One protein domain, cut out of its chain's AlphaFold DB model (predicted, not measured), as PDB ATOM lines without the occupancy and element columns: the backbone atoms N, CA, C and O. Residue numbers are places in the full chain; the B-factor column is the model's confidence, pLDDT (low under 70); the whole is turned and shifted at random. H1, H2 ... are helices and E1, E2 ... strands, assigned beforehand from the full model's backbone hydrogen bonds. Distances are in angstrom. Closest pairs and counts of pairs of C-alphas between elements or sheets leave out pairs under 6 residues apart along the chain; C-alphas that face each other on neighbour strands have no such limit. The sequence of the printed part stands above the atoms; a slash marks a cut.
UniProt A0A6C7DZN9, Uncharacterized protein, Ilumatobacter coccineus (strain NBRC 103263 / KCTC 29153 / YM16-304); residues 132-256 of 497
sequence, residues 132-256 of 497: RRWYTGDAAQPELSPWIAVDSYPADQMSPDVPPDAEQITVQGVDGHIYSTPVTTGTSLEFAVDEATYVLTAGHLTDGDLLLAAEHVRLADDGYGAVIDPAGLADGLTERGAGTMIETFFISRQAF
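What this domain is: This is residues 132 to 256 of the 497 residues of an uncharacterized protein of Ilumatobacter coccineus (strain NBRC 103263 / KCTC 29153 / YM16-304) (UniProt A0A6C7DZN9). One large, strongly twisted wall of eight antiparallel strands curls round the single helix H1, with the small hairpin E7 and E8 packed over E1 and E2 by E8. At the end of the sheet away from H1, strand E9 bends and pairs with E10. The printed part has 125 residues, with named elements in the order E1 E2 E3 E4 E5 E6 H1 E7 E8 E9 E10, and the class is mostly strand. The large sheet has the order E3 - E4 - E5 - E6 - E2 - E1 - E9 - E10, all antiparallel. The whole is compact, with a radius of gyration of the C-alphas of 13.5 A and spans of 35 by 29 by 29 A.

Where its parts are: E1, residues 132 to 136, begins at C-alpha 132, (-45.013, -44.107, -26.308). E2, residues 147 to 154, is 23.6 A long. E3, residues 167 to 171, is followed by E4, residues 174 to 181, 21.2 A; E5, residues 186 to 193, 22.5 A; and E6, residues 196 to 203, 23.2 A. H1, residues 207 to 214, begins at C-alpha 207, (-35.638, -53.264, -11.556). E7 is residues 217 to 219 and E8 residues 226 to 228. E9, residues 238 to 246, is 22.7 A long and bends by 56 degrees at residue 243. E10, residues 249 to 252, ends at C-alpha 252, (-43.172, -41.321, -34.737).

How they stand to each other: E1 and E2 form a hairpin, with N 133 and O 150 2.9 A apart. E2 is also the antiparallel neighbour of E6, with N 151 and O 199 at 2.8 A. E3 E4 E5 E6 form a meander, each strand the antiparallel neighbour of the one before; N 169 and O 176, N 177 and O 190, and N 189 and O 200 are 2.9, 2.8 and 2.8 A apart. E9 pairs with E1 over residues 238 to 243, N 134 and O 241 at 2.9 A, and with E10 over residues 243 to 246, N 244 and O 251 at 2.9 A. H1 is on this sheet; its closest C-alphas to E6 are those of Ala 202 and Leu 210, 6.7 A. In H1 every O i to N i+4 pair is within hydrogen-bond range. In the hairpin E7 and E8, N 218 and O 227 are 3.0 A apart. The closest C-alphas of E8 and E2 are those of Ser 152 and Ala 226, 5.8 A. The edge strands E3 and E10 are apart.

The domain as a whole: The C-alphas farthest apart, those of Asp 165 and Gln 254, are 37.7 A apart. The printed part has no cut. The link from E2 to E3, residues 155 to 166, is long. The mean pLDDT of the printed part is 87.9; residues 155 to 160 and 182 to 185 are under 70.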
ATOM      1  N   ARG A 132     -46.303 -43.584 -26.765       91.62
ATOM      2  CA  ARG A 132     -45.013 -44.107 -26.308       91.62
ATOM      3  C   ARG A 132     -43.900 -43.076 -26.451       91.62
ATOM      4  O   ARG A 132     -43.755 -42.429 -27.492       91.62
ATOM      5  N   ARG A 133     -43.031 -42.996 -25.442       94.75
ATOM      6  CA  ARG A 133     -41.739 -42.293 -25.509       94.75
ATOM      7  C   ARG A 133     -40.570 -43.233 -25.264       94.75
ATOM      8  O   ARG A 133     -40.577 -43.989 -24.298       94.75
ATOM      9  N   TRP A 134     -39.548 -43.139 -26.110       95.31
ATOM     10  CA  TRP A 134     -38.337 -43.952 -26.031       95.31
ATOM     11  C   TRP A 134     -37.167 -43.174 -25.435       95.31
ATOM     12  O   TRP A 134     -36.828 -42.084 -25.899       95.31
ATOM     13  N   TYR A 135     -36.490 -43.791 -24.472       96.81
ATOM     14  CA  TYR A 135     -35.265 -43.306 -23.849       96.81
ATOM     15  C   TYR A 135     -34.169 -44.339 -24.065       96.81
ATOM     16  O   TYR A 135     -34.322 -45.484 -23.660       96.81
ATOM     17  N   THR A 136     -33.055 -43.959 -24.686       95.50
ATOM     18  CA  THR A 136     -31.936 -44.889 -24.916       95.50
ATOM     19  C   THR A 136     -30.596 -44.165 -24.978       95.50
ATOM     20  O   THR A 136     -30.501 -42.996 -25.386       95.50
ATOM     21  N   GLY A 137     -29.556 -44.864 -24.524       89.19
ATOM     22  CA  GLY A 137     -28.180 -44.376 -24.514       89.19
ATOM     23  C   GLY A 137     -27.492 -44.432 -25.876       89.19
ATOM     24  O   GLY A 137     -26.631 -43.592 -26.150       89.19
ATOM     25  N   ASP A 138     -27.907 -45.347 -26.751       89.56
ATOM     26  CA  ASP A 138     -27.348 -45.511 -28.093       89.56
ATOM     27  C   ASP A 138     -28.398 -45.170 -29.149       89.56
ATOM     28  O   ASP A 138     -29.536 -45.616 -29.087       89.56
ATOM     29  N   ALA A 139     -28.009 -44.342 -30.114       85.25
ATOM     30  CA  ALA A 139     -28.879 -43.949 -31.209       85.25
ATOM     31  C   ALA A 139     -28.796 -44.900 -32.409       85.25
ATOM     32  O   ALA A 139     -29.654 -44.810 -33.269       85.25
ATOM     33  N   ALA A 140     -27.775 -45.758 -32.518       89.19
ATOM     34  CA  ALA A 140     -27.564 -46.609 -33.691       89.19
ATOM     35  C   ALA A 140     -28.090 -48.038 -33.495       89.19
ATOM     36  O   ALA A 140     -28.751 -48.566 -34.386       89.19
ATOM     37  N   GLN A 141     -27.795 -48.648 -32.344       91.75
ATOM     38  CA  GLN A 141     -28.239 -50.002 -31.977       91.75
ATOM     39  C   GLN A 141     -28.865 -49.986 -30.574       91.75
ATOM     40  O   GLN A 141     -28.289 -50.514 -29.614       91.75
ATOM     41  N   PRO A 142     -30.014 -49.304 -30.412       93.06
ATOM     42  CA  PRO A 142     -30.620 -49.097 -29.103       93.06
ATOM     43  C   PRO A 142     -31.035 -50.406 -28.418       93.06
ATOM     44  O   PRO A 142     -31.067 -50.450 -27.193       93.06
ATOM     45  N   GLU A 143     -31.281 -51.480 -29.169       91.56
ATOM     46  CA  GLU A 143     -31.618 -52.814 -28.660       91.56
ATOM     47  C   GLU A 143     -30.472 -53.500 -27.898       91.56
ATOM     48  O   GLU A 143     -30.713 -54.423 -27.121       91.56
ATOM     49  N   LEU A 144     -29.227 -53.051 -28.101       91.31
ATOM     50  CA  LEU A 144     -28.029 -53.572 -27.429       91.31
ATOM     51  C   LEU A 144     -27.591 -52.713 -26.233       91.31
ATOM     52  O   LEU A 144     -26.587 -53.017 -25.583       91.31
ATOM     53  N   SER A 145     -28.313 -51.628 -25.958       91.94
ATOM     54  CA  SER A 145     -28.007 -50.659 -24.908       91.94
ATOM     55  C   SER A 145     -29.161 -50.542 -23.915       91.94
ATOM     56  O   SER A 145     -30.280 -50.925 -24.237       91.94
ATOM     57  N   PRO A 146     -28.935 -49.994 -22.709       94.00
ATOM     58  CA  PRO A 146     -30.026 -49.645 -21.805       94.00
ATOM     59  C   PRO A 146     -31.078 -48.776 -22.498       94.00
ATOM     60  O   PRO A 146     -30.733 -47.777 -23.141       94.00
ATOM     61  N   TRP A 147     -32.348 -49.147 -22.341       94.50
ATOM     62  CA  TRP A 147     -33.480 -48.396 -22.874       94.50
ATOM     63  C   TRP A 147     -34.712 -48.485 -21.969       94.50
ATOM     64  O   TRP A 147     -34.887 -49.456 -21.234       94.50
ATOM     65  N   ILE A 148     -35.568 -47.462 -22.039       95.94
ATOM     66  CA  ILE A 148     -36.881 -47.402 -21.385       95.94
ATOM     67  C   ILE A 148     -37.914 -46.904 -22.403       95.94
ATOM     68  O   ILE A 148     -37.678 -45.911 -23.091       95.94
ATOM     69  N   ALA A 149     -39.054 -47.580 -22.484       94.38
ATOM     70  CA  ALA A 149     -40.293 -47.076 -23.056       94.38
ATOM     71  C   ALA A 149     -41.178 -46.550 -21.928       94.38
ATOM     72  O   ALA A 149     -41.284 -47.209 -20.894       94.38
ATOM     73  N   VAL A 150     -41.832 -45.411 -22.133       94.62
ATOM     74  CA  VAL A 150     -42.949 -44.977 -21.288       94.62
ATOM     75  C   VAL A 150     -44.189 -44.859 -22.133       94.62
ATOM     76  O   VAL A 150     -44.228 -44.064 -23.072       94.62
ATOM     77  N   ASP A 151     -45.181 -45.629 -21.733       91.25
ATOM     78  CA  ASP A 151     -46.502 -45.691 -22.307       91.25
ATOM     79  C   ASP A 151     -47.501 -45.012 -21.383       91.25
ATOM     80  O   ASP A 151     -47.461 -45.192 -20.162       91.25
ATOM     81  N   SER A 152     -48.409 -44.237 -21.963       89.06
ATOM     82  CA  SER A 152     -49.503 -43.604 -21.231       89.06
ATOM     83  C   SER A 152     -50.849 -44.005 -21.812       89.06
ATOM     84  O   SER A 152     -51.093 -43.795 -23.003       89.06
ATOM     85  N   TYR A 153     -51.722 -44.497 -20.939       81.88
ATOM     86  CA  TYR A 153     -53.089 -44.893 -21.237       81.88
ATOM     87  C   TYR A 153     -54.057 -43.933 -20.542       81.88
ATOM     88  O   TYR A 153     -53.883 -43.649 -19.351       81.88
ATOM     89  N   PRO A 154     -55.093 -43.453 -21.245       72.56
ATOM     90  CA  PRO A 154     -56.275 -42.885 -20.607       72.56
ATOM     91  C   PRO A 154     -56.893 -43.881 -19.613       72.56
ATOM     92  O   PRO A 154     -56.906 -45.082 -19.880       72.56
ATOM     93  N   ALA A 155     -57.430 -43.412 -18.483       66.12
ATOM     94  CA  ALA A 155     -58.034 -44.290 -17.469       66.12
ATOM     95  C   ALA A 155     -59.248 -45.108 -17.955       66.12
ATOM     96  O   ALA A 155     -59.624 -46.077 -17.297       66.12
ATOM     97  N   ASP A 156     -59.887 -44.710 -19.056       62.91
ATOM     98  CA  ASP A 156     -61.009 -45.415 -19.680       62.91
ATOM     99  C   ASP A 156     -60.578 -46.433 -20.748       62.91
ATOM    100  O   ASP A 156     -61.414 -47.206 -21.221       62.91
ATOM    101  N   GLN A 157     -59.289 -46.488 -21.095       64.56
ATOM    102  CA  GLN A 157     -58.732 -47.512 -21.971       64.56
ATOM    103  C   GLN A 157     -58.183 -48.696 -21.173       64.56
ATOM    104  O   GLN A 157     -57.634 -48.556 -20.080       64.56
ATOM    105  N   MET A 158     -58.328 -49.887 -21.750       56.50
ATOM    106  CA  MET A 158     -57.824 -51.121 -21.162       56.50
ATOM    107  C   MET A 158     -56.288 -51.111 -21.200       56.50
ATOM    108  O   MET A 158     -55.688 -51.069 -22.276       56.50
ATOM    109  N   SER A 159     -55.651 -51.115 -20.025       66.31
ATOM    110  CA  SER A 159     -54.210 -51.354 -19.906       66.31
ATOM    111  C   SER A 159     -53.888 -52.826 -20.221       66.31
ATOM    112  O   SER A 159     -54.806 -53.652 -20.293       66.31
ATOM    113  N   PRO A 160     -52.612 -53.180 -20.467       68.06
ATOM    114  CA  PRO A 160     -52.225 -54.563 -20.714       68.06
ATOM    115  C   PRO A 160     -52.637 -55.464 -19.549       68.06
ATOM    116  O   PRO A 160     -52.569 -55.061 -18.389       68.06
ATOM    117  N   ASP A 161     -53.011 -56.708 -19.847       71.94
ATOM    118  CA  ASP A 161     -53.295 -57.683 -18.797       71.94
ATOM    119  C   ASP A 161     -52.038 -57.928 -17.949       71.94
ATOM    120  O   ASP A 161     -51.041 -58.489 -18.416       71.94
ATOM    121  N   VAL A 162     -52.100 -57.540 -16.673       80.25
ATOM    122  CA  VAL A 162     -51.050 -57.838 -15.695       80.25
ATOM    123  C   VAL A 162     -51.004 -59.356 -15.480       80.25
ATOM    124  O   VAL A 162     -52.014 -59.955 -15.084       80.25
ATOM    125  N   PRO A 163     -49.852 -60.011 -15.701       83.25
ATOM    126  CA  PRO A 163     -49.770 -61.454 -15.579       83.25
ATOM    127  C   PRO A 163     -49.956 -61.899 -14.113       83.25
ATOM    128  O   PRO A 163     -49.587 -61.173 -13.185       83.25
ATOM    129  N   PRO A 164     -50.508 -63.103 -13.856       82.00
ATOM    130  CA  PRO A 164     -50.840 -63.549 -12.498       82.00
ATOM    131  C   PRO A 164     -49.648 -63.674 -11.538       82.00
ATOM    132  O   PRO A 164     -49.847 -63.768 -10.327       82.00
ATOM    133  N   ASP A 165     -48.430 -63.759 -12.068       84.69
ATOM    134  CA  ASP A 165     -47.173 -63.859 -11.327       84.69
ATOM    135  C   ASP A 165     -46.462 -62.508 -11.138       84.69
ATOM    136  O   ASP A 165     -45.349 -62.487 -10.611       84.69
ATOM    137  N   ALA A 166     -47.102 -61.396 -11.509       90.88
ATOM    138  CA  ALA A 166     -46.581 -60.056 -11.272       90.88
ATOM    139  C   ALA A 166     -46.351 -59.773  -9.777       90.88
ATOM    140  O   ALA A 166     -47.157 -60.128  -8.909       90.88
ATOM    141  N   GLU A 167     -45.252 -59.087  -9.466       94.06
ATOM    142  CA  GLU A 167     -44.934 -58.647  -8.111       94.06
ATOM    143  C   GLU A 167     -45.600 -57.296  -7.827       94.06
ATOM    144  O   GLU A 167     -45.458 -56.341  -8.588       94.06
ATOM    145  N   GLN A 168     -46.319 -57.204  -6.705       94.50
ATOM    146  CA  GLN A 168     -46.924 -55.952  -6.258       94.50
ATOM    147  C   GLN A 168     -45.862 -55.022  -5.664       94.50
ATOM    148  O   GLN A 168     -45.099 -55.412  -4.777       94.50
ATOM    149  N   ILE A 169     -45.870 -53.766  -6.098       95.12
ATOM    150  CA  ILE A 169     -44.949 -52.718  -5.656       95.12
ATOM    151  C   ILE A 169     -45.712 -51.432  -5.314       95.12
ATOM    152  O   ILE A 169     -46.910 -51.312  -5.565       95.12
ATOM    153  N   THR A 170     -45.012 -50.453  -4.741       95.25
ATOM    154  CA  THR A 170     -45.538 -49.098  -4.537       95.25
ATOM    155  C   THR A 170     -44.705 -48.119  -5.348       95.25
ATOM    156  O   THR A 170     -43.482 -48.134  -5.234       95.25
ATOM    157  N   VAL A 171     -45.375 -47.269  -6.124       94.25
ATOM    158  CA  VAL A 171     -44.771 -46.259  -7.003       94.25
ATOM    159  C   VAL A 171     -45.504 -44.952  -6.767       94.25
ATOM    160  O   VAL A 171     -46.727 -44.948  -6.777       94.25
ATOM    161  N   GLN A 172     -44.815 -43.850  -6.476       92.44
ATOM    162  CA  GLN A 172     -45.444 -42.548  -6.189       92.44
ATOM    163  C   GLN A 172     -46.520 -42.601  -5.079       92.44
ATOM    164  O   GLN A 172     -47.419 -41.763  -4.998       92.44
ATOM    165  N   GLY A 173     -46.434 -43.590  -4.184       92.06
ATOM    166  CA  GLY A 173     -47.416 -43.823  -3.122       92.06
ATOM    167  C   GLY A 173     -48.714 -44.520  -3.556       92.06
ATOM    168  O   GLY A 173     -49.605 -44.648  -2.718       92.06
ATOM    169  N   VAL A 174     -48.815 -44.979  -4.807       93.06
ATOM    170  CA  VAL A 174     -49.906 -45.827  -5.315       93.06
ATOM    171  C   VAL A 174     -49.440 -47.269  -5.512       93.06
ATOM    172  O   VAL A 174     -48.239 -47.538  -5.591       93.06
ATOM    173  N   ASP A 175     -50.389 -48.202  -5.570       93.25
ATOM    174  CA  ASP A 175     -50.101 -49.602  -5.877       93.25
ATOM    175  C   ASP A 175     -49.782 -49.764  -7.370       93.25
ATOM    176  O   ASP A 175     -50.433 -49.168  -8.230       93.25
ATOM    177  N   GLY A 176     -48.788 -50.594  -7.668       93.12
ATOM    178  CA  GLY A 176     -48.397 -50.965  -9.023       93.12
ATOM    179  C   GLY A 176     -47.916 -52.411  -9.091       93.12
ATOM    180  O   GLY A 176     -47.868 -53.118  -8.079       93.12
ATOM    181  N   HIS A 177     -47.534 -52.841 -10.287       94.44
ATOM    182  CA  HIS A 177     -47.068 -54.194 -10.561       94.44
ATOM    183  C   HIS A 177     -45.787 -54.156 -11.387       94.44
ATOM    184  O   HIS A 177     -45.682 -53.366 -12.320       94.44
ATOM    185  N   ILE A 178     -44.829 -55.021 -11.064       94.12
ATOM    186  CA  ILE A 178     -43.639 -55.269 -11.879       94.12
ATOM    187  C   ILE A 178     -43.648 -56.719 -12.359       94.12
ATOM    188  O   ILE A 178     -43.935 -57.641 -11.591       94.12
ATOM    189  N   TYR A 179     -43.388 -56.926 -13.646       91.12
ATOM    190  CA  TYR A 179     -43.474 -58.235 -14.283       91.12
ATOM    191  C   TYR A 179     -42.584 -58.331 -15.517       91.12
ATOM    192  O   TYR A 179     -42.308 -57.344 -16.194       91.12
ATOM    193  N   SER A 180     -42.153 -59.544 -15.849       84.25
ATOM    194  CA  SER A 180     -41.536 -59.808 -17.148       84.25
ATOM    195  C   SER A 180     -42.628 -59.855 -18.210       84.25
ATOM    196  O   SER A 180     -43.620 -60.564 -18.044       84.25
ATOM    197  N   THR A 181     -42.457 -59.124 -19.309       72.25
ATOM    198  CA  THR A 181     -43.384 -59.221 -20.443       72.25
ATOM    199  C   THR A 181     -42.909 -60.312 -21.402       72.25
ATOM    200  O   THR A 181     -41.720 -60.369 -21.712       72.25
ATOM    201  N   PRO A 182     -43.796 -61.200 -21.881       61.41
ATOM    202  CA  PRO A 182     -43.424 -62.205 -22.871       61.41
ATOM    203  C   PRO A 182     -43.187 -61.596 -24.262       61.41
ATOM    204  O   PRO A 182     -42.506 -62.207 -25.079       61.41
ATOM    205  N   VAL A 183     -43.743 -60.407 -24.536       59.59
ATOM    206  CA  VAL A 183     -43.739 -59.766 -25.866       59.59
ATOM    207  C   VAL A 183     -42.401 -59.102 -26.175       59.59
ATOM    208  O   VAL A 183     -41.937 -59.119 -27.312       59.59
ATOM    209  N   THR A 184     -41.777 -58.500 -25.160       62.88
ATOM    210  CA  THR A 184     -40.523 -57.756 -25.317       62.88
ATOM    211  C   THR A 184     -39.469 -58.309 -24.373       62.88
ATOM    212  O   THR A 184     -39.777 -58.798 -23.290       62.88
ATOM    213  N   THR A 185     -38.204 -58.226 -24.762       65.62
ATOM    214  CA  THR A 185     -37.082 -58.621 -23.905       65.62
ATOM    215  C   THR A 185     -36.863 -57.553 -22.835       65.62
ATOM    216  O   THR A 185     -36.011 -56.675 -22.956       65.62
ATOM    217  N   GLY A 186     -37.694 -57.580 -21.791       77.69
ATOM    218  CA  GLY A 186     -37.670 -56.548 -20.766       77.69
ATOM    219  C   GLY A 186     -38.560 -56.799 -19.556       77.69
ATOM    220  O   GLY A 186     -39.446 -57.658 -19.547       77.69
ATOM    221  N   THR A 187     -38.313 -55.995 -18.529       90.00
ATOM    222  CA  THR A 187     -39.178 -55.880 -17.353       90.00
ATOM    223  C   THR A 187     -40.154 -54.739 -17.598       90.00
ATOM    224  O   THR A 187     -39.756 -53.662 -18.045       90.00
ATOM    225  N   SER A 188     -41.431 -54.976 -17.320       92.94
ATOM    226  CA  SER A 188     -42.478 -53.961 -17.343       92.94
ATOM    227  C   SER A 188     -42.916 -53.599 -15.931       92.94
ATOM    228  O   SER A 188     -42.923 -54.443 -15.035       92.94
ATOM    229  N   LEU A 189     -43.265 -52.335 -15.741       94.19
ATOM    230  CA  LEU A 189     -43.783 -51.777 -14.504       94.19
ATOM    231  C   LEU A 189     -45.023 -50.951 -14.830       94.19
ATOM    232  O   LEU A 189     -44.950 -50.007 -15.611       94.19
ATOM    233  N   GLU A 190     -46.143 -51.291 -14.206       93.56
ATOM    234  CA  GLU A 190     -47.435 -50.644 -14.407       93.56
ATOM    235  C   GLU A 190     -47.950 -50.028 -13.110       93.56
ATOM    236  O   GLU A 190     -47.887 -50.647 -12.045       93.56
ATOM    237  N   PHE A 191     -48.479 -48.811 -13.193       92.88
ATOM    238  CA  PHE A 191     -49.123 -48.126 -12.077       92.88
ATOM    239  C   PHE A 191     -50.075 -47.043 -12.592       92.88
ATOM    240  O   PHE A 191     -49.879 -46.488 -13.673       92.88
ATOM    241  N   ALA A 192     -51.105 -46.730 -11.808       90.00
ATOM    242  CA  ALA A 192     -52.102 -45.723 -12.160       90.00
ATOM    243  C   ALA A 192     -52.024 -44.526 -11.212       90.00
ATOM    244  O   ALA A 192     -52.123 -44.681  -9.992       90.00
ATOM    245  N   VAL A 193     -51.871 -43.325 -11.770       86.19
ATOM    246  CA  VAL A 193     -51.860 -42.064 -11.018       86.19
ATOM    247  C   VAL A 193     -52.835 -41.105 -11.678       86.19
ATOM    248  O   VAL A 193     -52.780 -40.874 -12.884       86.19
ATOM    249  N   ASP A 194     -53.714 -40.523 -10.865       82.44
ATOM    250  CA  ASP A 194     -54.810 -39.664 -11.314       82.44
ATOM    251  C   ASP A 194     -55.732 -40.380 -12.328       82.44
ATOM    252  O   ASP A 194     -56.309 -41.415 -12.000       82.44
ATOM    253  N   GLU A 195     -55.901 -39.823 -13.531       80.31
ATOM    254  CA  GLU A 195     -56.762 -40.342 -14.608       80.31
ATOM    255  C   GLU A 195     -55.947 -41.020 -15.730       80.31
ATOM    256  O   GLU A 195     -56.407 -41.110 -16.868       80.31
ATOM    257  N   ALA A 196     -54.731 -41.485 -15.427       84.38
ATOM    258  CA  ALA A 196     -53.876 -42.172 -16.387       84.38
ATOM    259  C   ALA A 196     -53.219 -43.420 -15.788       84.38
ATOM    260  O   ALA A 196     -52.791 -43.435 -14.628       84.38
ATOM    261  N   THR A 197     -53.085 -44.448 -16.620       88.62
ATOM    262  CA  THR A 197     -52.238 -45.609 -16.336       88.62
ATOM    263  C   THR A 197     -50.933 -45.449 -17.100       88.62
ATOM    264  O   THR A 197     -50.933 -45.124 -18.288       88.62
ATOM    265  N   TYR A 198     -49.813 -45.670 -16.420       92.19
ATOM    266  CA  TYR A 198     -48.491 -45.655 -17.029       92.19
ATOM    267  C   TYR A 198     -47.911 -47.057 -17.037       92.19
ATOM    268  O   TYR A 198     -47.940 -47.750 -16.018       92.19
ATOM    269  N   VAL A 199     -47.336 -47.440 -18.173       92.31
ATOM    270  CA  VAL A 199     -46.563 -48.673 -18.306       92.31
ATOM    271  C   VAL A 199     -45.158 -48.289 -18.740       92.31
ATOM    272  O   VAL A 199     -44.961 -47.610 -19.743       92.31
ATOM    273  N   LEU A 200     -44.162 -48.678 -17.953       94.69
ATOM    274  CA  LEU A 200     -42.765 -48.535 -18.326       94.69
ATOM    275  C   LEU A 200     -42.230 -49.903 -18.685       94.69
ATOM    276  O   LEU A 200     -42.289 -50.811 -17.863       94.69
ATOM    277  N   THR A 201     -41.639 -50.035 -19.863       92.94
ATOM    278  CA  THR A 201     -40.941 -51.257 -20.270       92.94
ATOM    279  C   THR A 201     -39.467 -50.941 -20.440       92.94
ATOM    280  O   THR A 201     -39.121 -49.943 -21.067       92.94
ATOM    281  N   ALA A 202     -38.584 -51.767 -19.890       92.94
ATOM    282  CA  ALA A 202     -37.149 -51.530 -19.942       92.94
ATOM    283  C   ALA A 202     -36.352 -52.784 -20.294       92.94
ATOM    284  O   ALA A 202     -36.629 -53.875 -19.795       92.94
ATOM    285  N   GLY A 203     -35.305 -52.587 -21.096       90.44
ATOM    286  CA  GLY A 203     -34.303 -53.593 -21.428       90.44
ATOM    287  C   GLY A 203     -32.914 -53.165 -20.958       90.44
ATOM    288  O   GLY A 203     -32.588 -51.977 -20.910       90.44
ATOM    289  N   HIS A 204     -32.085 -54.149 -20.596       89.81
ATOM    290  CA  HIS A 204     -30.705 -53.948 -20.116       89.81
ATOM    291  C   HIS A 204     -30.575 -52.992 -18.916       89.81
ATOM    292  O   HIS A 204     -29.538 -52.353 -18.725       89.81
ATOM    293  N   LEU A 205     -31.617 -52.915 -18.089       91.00
ATOM    294  CA  LEU A 205     -31.680 -52.125 -16.861       91.00
ATOM    295  C   LEU A 205     -32.046 -53.009 -15.673       91.00
ATOM    296  O   LEU A 205     -32.555 -54.117 -15.839       91.00
ATOM    297  N   THR A 206     -31.754 -52.534 -14.464       92.25
ATOM    298  CA  THR A 206     -32.191 -53.221 -13.246       92.25
ATOM    299  C   THR A 206     -33.601 -52.785 -12.856       92.25
ATOM    300  O   THR A 206     -34.001 -51.656 -13.140       92.25
ATOM    301  N   ASP A 207     -34.323 -53.625 -12.111       92.75
ATOM    302  CA  ASP A 207     -35.638 -53.264 -11.556       92.75
ATOM    303  C   ASP A 207     -35.578 -51.986 -10.700       92.75
ATOM    304  O   ASP A 207     -36.534 -51.221 -10.643       92.75
ATOM    305  N   GLY A 208     -34.433 -51.717 -10.059       94.75
ATOM    306  CA  GLY A 208     -34.211 -50.486  -9.299       94.75
ATOM    307  C   GLY A 208     -34.117 -49.235 -10.176       94.75
ATOM    308  O   GLY A 208     -34.610 -48.184  -9.771       94.75
ATOM    309  N   ASP A 209     -33.523 -49.345 -11.367       95.25
ATOM    310  CA  ASP A 209     -33.480 -48.249 -12.342       95.25
ATOM    311  C   ASP A 209     -34.876 -47.993 -12.923       95.25
ATOM    312  O   ASP A 209     -35.297 -46.844 -13.040       95.25
ATOM    313  N   LEU A 210     -35.620 -49.064 -13.226       95.44
ATOM    314  CA  LEU A 210     -36.999 -48.981 -13.713       95.44
ATOM    315  C   LEU A 210     -37.939 -48.362 -12.668       95.44
ATOM    316  O   LEU A 210     -38.729 -47.477 -12.993       95.44
ATOM    317  N   LEU A 211     -37.820 -48.773 -11.402       96.19
ATOM    318  CA  LEU A 211     -38.588 -48.200 -10.298       96.19
ATOM    319  C   LEU A 211     -38.259 -46.718 -10.086       96.19
ATOM    320  O   LEU A 211     -39.163 -45.909  -9.894       96.19
ATOM    321  N   LEU A 212     -36.976 -46.345 -10.149       96.94
ATOM    322  CA  LEU A 212     -36.565 -44.945 -10.059       96.94
ATOM    323  C   LEU A 212     -37.158 -44.116 -11.209       96.94
ATOM    324  O   LEU A 212     -37.651 -43.018 -10.967       96.94
ATOM    325  N   ALA A 213     -37.153 -44.640 -12.436       97.69
ATOM    326  CA  ALA A 213     -37.785 -43.979 -13.571       97.69
ATOM    327  C   ALA A 213     -39.293 -43.785 -13.341       97.69
ATOM    328  O   ALA A 213     -39.796 -42.680 -13.539       97.69
ATOM    329  N   ALA A 214     -39.992 -44.814 -12.855       97.19
ATOM    330  CA  ALA A 214     -41.427 -44.766 -12.581       97.19
ATOM    331  C   ALA A 214     -41.800 -43.725 -11.504       97.19
ATOM    332  O   ALA A 214     -42.760 -42.974 -11.671       97.19
ATOM    333  N   GLU A 215     -40.992 -43.582 -10.447       97.12
ATOM    334  CA  GLU A 215     -41.145 -42.530  -9.419       97.12
ATOM    335  C   GLU A 215     -41.010 -41.097  -9.970       97.12
ATOM    336  O   GLU A 215     -41.383 -40.125  -9.312       97.12
ATOM    337  N   HIS A 216     -40.482 -40.958 -11.184       97.06
ATOM    338  CA  HIS A 216     -40.226 -39.693 -11.864       97.06
ATOM    339  C   HIS A 216     -41.042 -39.518 -13.152       97.06
ATOM    340  O   HIS A 216     -40.774 -38.591 -13.922       97.06
ATOM    341  N   VAL A 217     -42.034 -40.379 -13.390       96.31
ATOM    342  CA  VAL A 217     -42.978 -40.216 -14.497       96.31
ATOM    343  C   VAL A 217     -44.037 -39.178 -14.161       96.31
ATOM    344  O   VAL A 217     -44.584 -39.139 -13.059       96.31
ATOM    345  N   ARG A 218     -44.351 -38.348 -15.152       92.00
ATOM    346  CA  ARG A 218     -45.416 -37.348 -15.101       92.00
ATOM    347  C   ARG A 218     -46.009 -37.137 -16.488       92.00
ATOM    348  O   ARG A 218     -45.364 -37.434 -17.493       92.00
ATOM    349  N   LEU A 219     -47.195 -36.536 -16.546       89.38
ATOM    350  CA  LEU A 219     -47.745 -36.047 -17.809       89.38
ATOM    351  C   LEU A 219     -46.776 -35.065 -18.476       89.38
ATOM    352  O   LEU A 219     -46.151 -34.221 -17.818       89.38
ATOM    353  N   ALA A 220     -46.649 -35.202 -19.792       89.44
ATOM    354  CA  ALA A 220     -45.791 -34.358 -20.598       89.44
ATOM    355  C   ALA A 220     -46.354 -32.930 -20.685       89.44
ATOM    356  O   ALA A 220     -47.554 -32.724 -20.867       89.44
ATOM    357  N   ASP A 221     -45.477 -31.925 -20.600       87.56
ATOM    358  CA  ASP A 221     -45.882 -30.507 -20.643       87.56
ATOM    359  C   ASP A 221     -46.463 -30.095 -22.010       87.56
ATOM    360  O   ASP A 221     -47.148 -29.077 -22.120       87.56
ATOM    361  N   ASP A 222     -46.178 -30.872 -23.057       82.06
ATOM    362  CA  ASP A 222     -46.698 -30.692 -24.415       82.06
ATOM    363  C   ASP A 222     -48.063 -31.366 -24.641       82.06
ATOM    364  O   ASP A 222     -48.599 -31.288 -25.748       82.06
ATOM    365  N   GLY A 223     -48.616 -32.020 -23.612       82.75
ATOM    366  CA  GLY A 223     -49.888 -32.739 -23.669       82.75
ATOM    367  C   GLY A 223     -49.840 -34.058 -24.446       82.75
ATOM    368  O   GLY A 223     -50.895 -34.635 -24.692       82.75
ATOM    369  N   TYR A 224     -48.658 -34.538 -24.848       83.38
ATOM    370  CA  TYR A 224     -48.505 -35.770 -25.621       83.38
ATOM    371  C   TYR A 224     -47.912 -36.887 -24.752       83.38
ATOM    372  O   TYR A 224     -46.693 -37.064 -24.658       83.38
ATOM    373  N   GLY A 225     -48.800 -37.627 -24.088       87.44
ATOM    374  CA  GLY A 225     -48.471 -38.759 -23.223       87.44
ATOM    375  C   GLY A 225     -47.702 -38.386 -21.954       87.44
ATOM    376  O   GLY A 225     -47.960 -37.350 -21.333       87.44
ATOM    377  N   ALA A 226     -46.757 -39.236 -21.553       91.75
ATOM    378  CA  ALA A 226     -45.980 -39.080 -20.324       91.75
ATOM    379  C   ALA A 226     -44.468 -39.017 -20.572       91.75
ATOM    380  O   ALA A 226     -43.958 -39.548 -21.557       91.75
ATOM    381  N   VAL A 227     -43.747 -38.362 -19.661       95.62
ATOM    382  CA  VAL A 227     -42.284 -38.209 -19.684       95.62
ATOM    383  C   VAL A 227     -41.663 -38.668 -18.369       95.62
ATOM    384  O   VAL A 227     -42.302 -38.585 -17.323       95.62
ATOM    385  N   ILE A 228     -40.399 -39.099 -18.419       97.44
ATOM    386  CA  ILE A 228     -39.569 -39.339 -17.232       97.44
ATOM    387  C   ILE A 228     -38.703 -38.103 -17.007       97.44
ATOM    388  O   ILE A 228     -37.949 -37.693 -17.894       97.44
ATOM    389  N   ASP A 229     -38.767 -37.521 -15.811       95.56
ATOM    390  CA  ASP A 229     -37.856 -36.437 -15.457       95.56
ATOM    391  C   ASP A 229     -36.391 -36.911 -15.503       95.56
ATOM    392  O   ASP A 229     -36.087 -38.010 -15.037       95.56
ATOM    393  N   PRO A 230     -35.428 -36.076 -15.944       95.12
ATOM    394  CA  PRO A 230     -34.017 -36.473 -16.030       95.12
ATOM    395  C   PRO A 230     -33.403 -36.993 -14.722       95.12
ATOM    396  O   PRO A 230     -32.382 -37.669 -14.757       95.12
ATOM    397  N   ALA A 231     -33.993 -36.668 -13.568       95.94
ATOM    398  CA  ALA A 231     -33.567 -37.178 -12.266       95.94
ATOM    399  C   ALA A 231     -33.881 -38.671 -12.056       95.94
ATOM    400  O   ALA A 231     -33.231 -39.302 -11.226       95.94
ATOM    401  N   GLY A 232     -34.860 -39.211 -12.788       95.69
ATOM    402  CA  GLY A 232     -35.252 -40.618 -12.743       95.69
ATOM    403  C   GLY A 232     -34.607 -41.494 -13.812       95.69
ATOM    404  O   GLY A 232     -34.752 -42.710 -13.769       95.69
ATOM    405  N   LEU A 233     -33.899 -40.900 -14.775       96.75
ATOM    406  CA  LEU A 233     -33.236 -41.640 -15.844       96.75
ATOM    407  C   LEU A 233     -31.857 -42.136 -15.399       96.75
ATOM    408  O   LEU A 233     -31.063 -41.383 -14.833       96.75
ATOM    409  N   ALA A 234     -31.550 -43.395 -15.717       94.38
ATOM    410  CA  ALA A 234     -30.201 -43.928 -15.574       94.38
ATOM    411  C   ALA A 234     -29.197 -43.156 -16.455       94.38
ATOM    412  O   ALA A 234     -29.547 -42.627 -17.517       94.38
ATOM    413  N   ASP A 235     -27.933 -43.108 -16.023       91.50
ATOM    414  CA  ASP A 235     -26.875 -42.358 -16.706       91.50
ATOM    415  C   ASP A 235     -26.780 -42.727 -18.198       91.50
ATOM    416  O   ASP A 235     -26.617 -43.889 -18.572       91.50
ATOM    417  N   GLY A 236     -26.823 -41.707 -19.056       90.12
ATOM    418  CA  GLY A 236     -26.705 -41.852 -20.508       90.12
ATOM    419  C   GLY A 236     -28.035 -42.015 -21.242       90.12
ATOM    420  O   GLY A 236     -28.062 -41.779 -22.448       90.12
ATOM    421  N   LEU A 237     -29.135 -42.330 -20.553       96.38
ATOM    422  CA  LEU A 237     -30.456 -42.352 -21.174       96.38
ATOM    423  C   LEU A 237     -30.930 -40.933 -21.488       96.38
ATOM    424  O   LEU A 237     -30.875 -40.029 -20.657       96.38
ATOM    425  N   THR A 238     -31.424 -40.750 -22.707       95.19
ATOM    426  CA  THR A 238     -32.057 -39.507 -23.158       95.19
ATOM    427  C   THR A 238     -33.247 -39.854 -24.029       95.19
ATOM    428  O   THR A 238     -33.220 -40.881 -24.710       95.19
ATOM    429  N   GLU A 239     -34.280 -39.012 -24.004       95.50
ATOM    430  CA  GLU A 239     -35.418 -39.160 -24.909       95.50
ATOM    431  C   GLU A 239     -34.934 -39.082 -26.361       95.50
ATOM    432  O   GLU A 239     -34.193 -38.166 -26.734       95.50
ATOM    433  N   ARG A 240     -35.329 -40.062 -27.173       94.19
ATOM    434  CA  ARG A 240     -34.973 -40.148 -28.593       94.19
ATOM    435  C   ARG A 240     -36.151 -39.940 -29.522       94.19
ATOM    436  O   ARG A 240     -35.946 -39.466 -30.631       94.19
ATOM    437  N   GLY A 241     -37.356 -40.275 -29.082       93.06
ATOM    438  CA  GLY A 241     -38.548 -40.125 -29.896       93.06
ATOM    439  C   GLY A 241     -39.815 -40.318 -29.084       93.06
ATOM    440  O   GLY A 241     -39.827 -41.038 -28.086       93.06
ATOM    441  N   ALA A 242     -40.875 -39.675 -29.557       92.44
ATOM    442  CA  ALA A 242     -42.233 -39.828 -29.072       92.44
ATOM    443  C   ALA A 242     -43.136 -40.159 -30.261       92.44
ATOM    444  O   ALA A 242     -42.925 -39.657 -31.371       92.44
ATOM    445  N   GLY A 243     -44.124 -41.006 -30.031       90.19
ATOM    446  CA  GLY A 243     -45.013 -41.489 -31.072       90.19
ATOM    447  C   GLY A 243     -46.062 -42.422 -30.500       90.19
ATOM    448  O   GLY A 243     -46.336 -42.400 -29.303       90.19
ATOM    449  N   THR A 244     -46.603 -43.264 -31.361       85.88
ATOM    450  CA  THR A 244     -47.653 -44.216 -31.027       85.88
ATOM    451  C   THR A 244     -47.196 -45.620 -31.395       85.88
ATOM    452  O   THR A 244     -46.533 -45.813 -32.416       85.88
ATOM    453  N   MET A 245     -47.509 -46.598 -30.547       80.56
ATOM    454  CA  MET A 245     -47.304 -48.010 -30.874       80.56
ATOM    455  C   MET A 245     -48.550 -48.583 -31.517       80.56
ATOM    456  O   MET A 245     -49.629 -48.496 -30.944       80.56
ATOM    457  N   ILE A 246     -48.366 -49.206 -32.672       72.81
ATOM    458  CA  ILE A 246     -49.446 -49.737 -33.493       72.81
ATOM    459  C   ILE A 246     -49.112 -51.181 -33.794       72.81
ATOM    460  O   ILE A 246     -48.136 -51.455 -34.500       72.81
ATOM    461  N   GLU A 247     -49.893 -52.095 -33.223       70.81
ATOM    462  CA  GLU A 247     -49.583 -53.526 -33.160       70.81
ATOM    463  C   GLU A 247     -48.174 -53.769 -32.593       70.81
ATOM    464  O   GLU A 247     -47.982 -53.900 -31.388       70.81
ATOM    465  N   THR A 248     -47.174 -53.824 -33.473       70.94
ATOM    466  CA  THR A 248     -45.786 -54.165 -33.155       70.94
ATOM    467  C   THR A 248     -44.793 -53.095 -33.598       70.94
ATOM    468  O   THR A 248     -43.612 -53.241 -33.311       70.94
ATOM    469  N   PHE A 249     -45.233 -52.014 -34.251       79.31
ATOM    470  CA  PHE A 249     -44.345 -50.989 -34.810       79.31
ATOM    471  C   PHE A 249     -44.538 -49.644 -34.124       79.31
ATOM    472  O   PHE A 249     -45.619 -49.315 -33.635       79.31
ATOM    473  N   PHE A 250     -43.477 -48.848 -34.125       88.00
ATOM    474  CA  PHE A 250     -43.509 -47.489 -33.620       88.00
ATOM    475  C   PHE A 250     -43.811 -46.528 -34.773       88.00
ATOM    476  O   PHE A 250     -43.152 -46.563 -35.804       88.00
ATOM    477  N   ILE A 251     -44.781 -45.637 -34.612       88.62
ATOM    478  CA  ILE A 251     -45.015 -44.538 -35.549       88.62
ATOM    479  C   ILE A 251     -44.659 -43.245 -34.841       88.62
ATOM    480  O   ILE A 251     -45.302 -42.854 -33.865       88.62
ATOM    481  N   SER A 252     -43.607 -42.583 -35.317       89.94
ATOM    482  CA  SER A 252     -43.172 -41.321 -34.737       89.94
ATOM    483  C   SER A 252     -44.254 -40.248 -34.877       89.94
ATOM    484  O   SER A 252     -44.978 -40.186 -35.867       89.94
ATOM    485  N   ARG A 253     -44.340 -39.343 -33.896       87.38
ATOM    486  CA  ARG A 253     -45.324 -38.249 -33.900       87.38
ATOM    487  C   ARG A 253     -45.293 -37.425 -35.193       87.38
ATOM    488  O   ARG A 253     -46.333 -36.976 -35.657       87.38
ATOM    489  N   GLN A 254     -44.103 -37.228 -35.759       84.75
ATOM    490  CA  GLN A 254     -43.913 -36.491 -37.007       84.75
ATOM    491  C   GLN A 254     -44.464 -37.247 -38.226       84.75
ATOM    492  O   GLN A 254     -44.941 -36.608 -39.158       84.75
ATOM    493  N   ALA A 255     -44.435 -38.583 -38.228       86.31
ATOM    494  CA  ALA A 255     -44.924 -39.369 -39.357       86.31
ATOM    495  C   ALA A 255     -46.424 -39.150 -39.622       86.31
ATOM    496  O   ALA A 255     -46.838 -39.190 -40.775       86.31
ATOM    497  N   PHE A 256     -47.213 -38.824 -38.590       83.06
ATOM    498  CA  PHE A 256     -48.639 -38.496 -38.725       83.06
ATOM    499  C   PHE A 256     -48.922 -37.187 -39.481       83.06
ATOM    500  O   PHE A 256     -50.054 -36.960 -39.903       83.06
TER     501      PHE A 256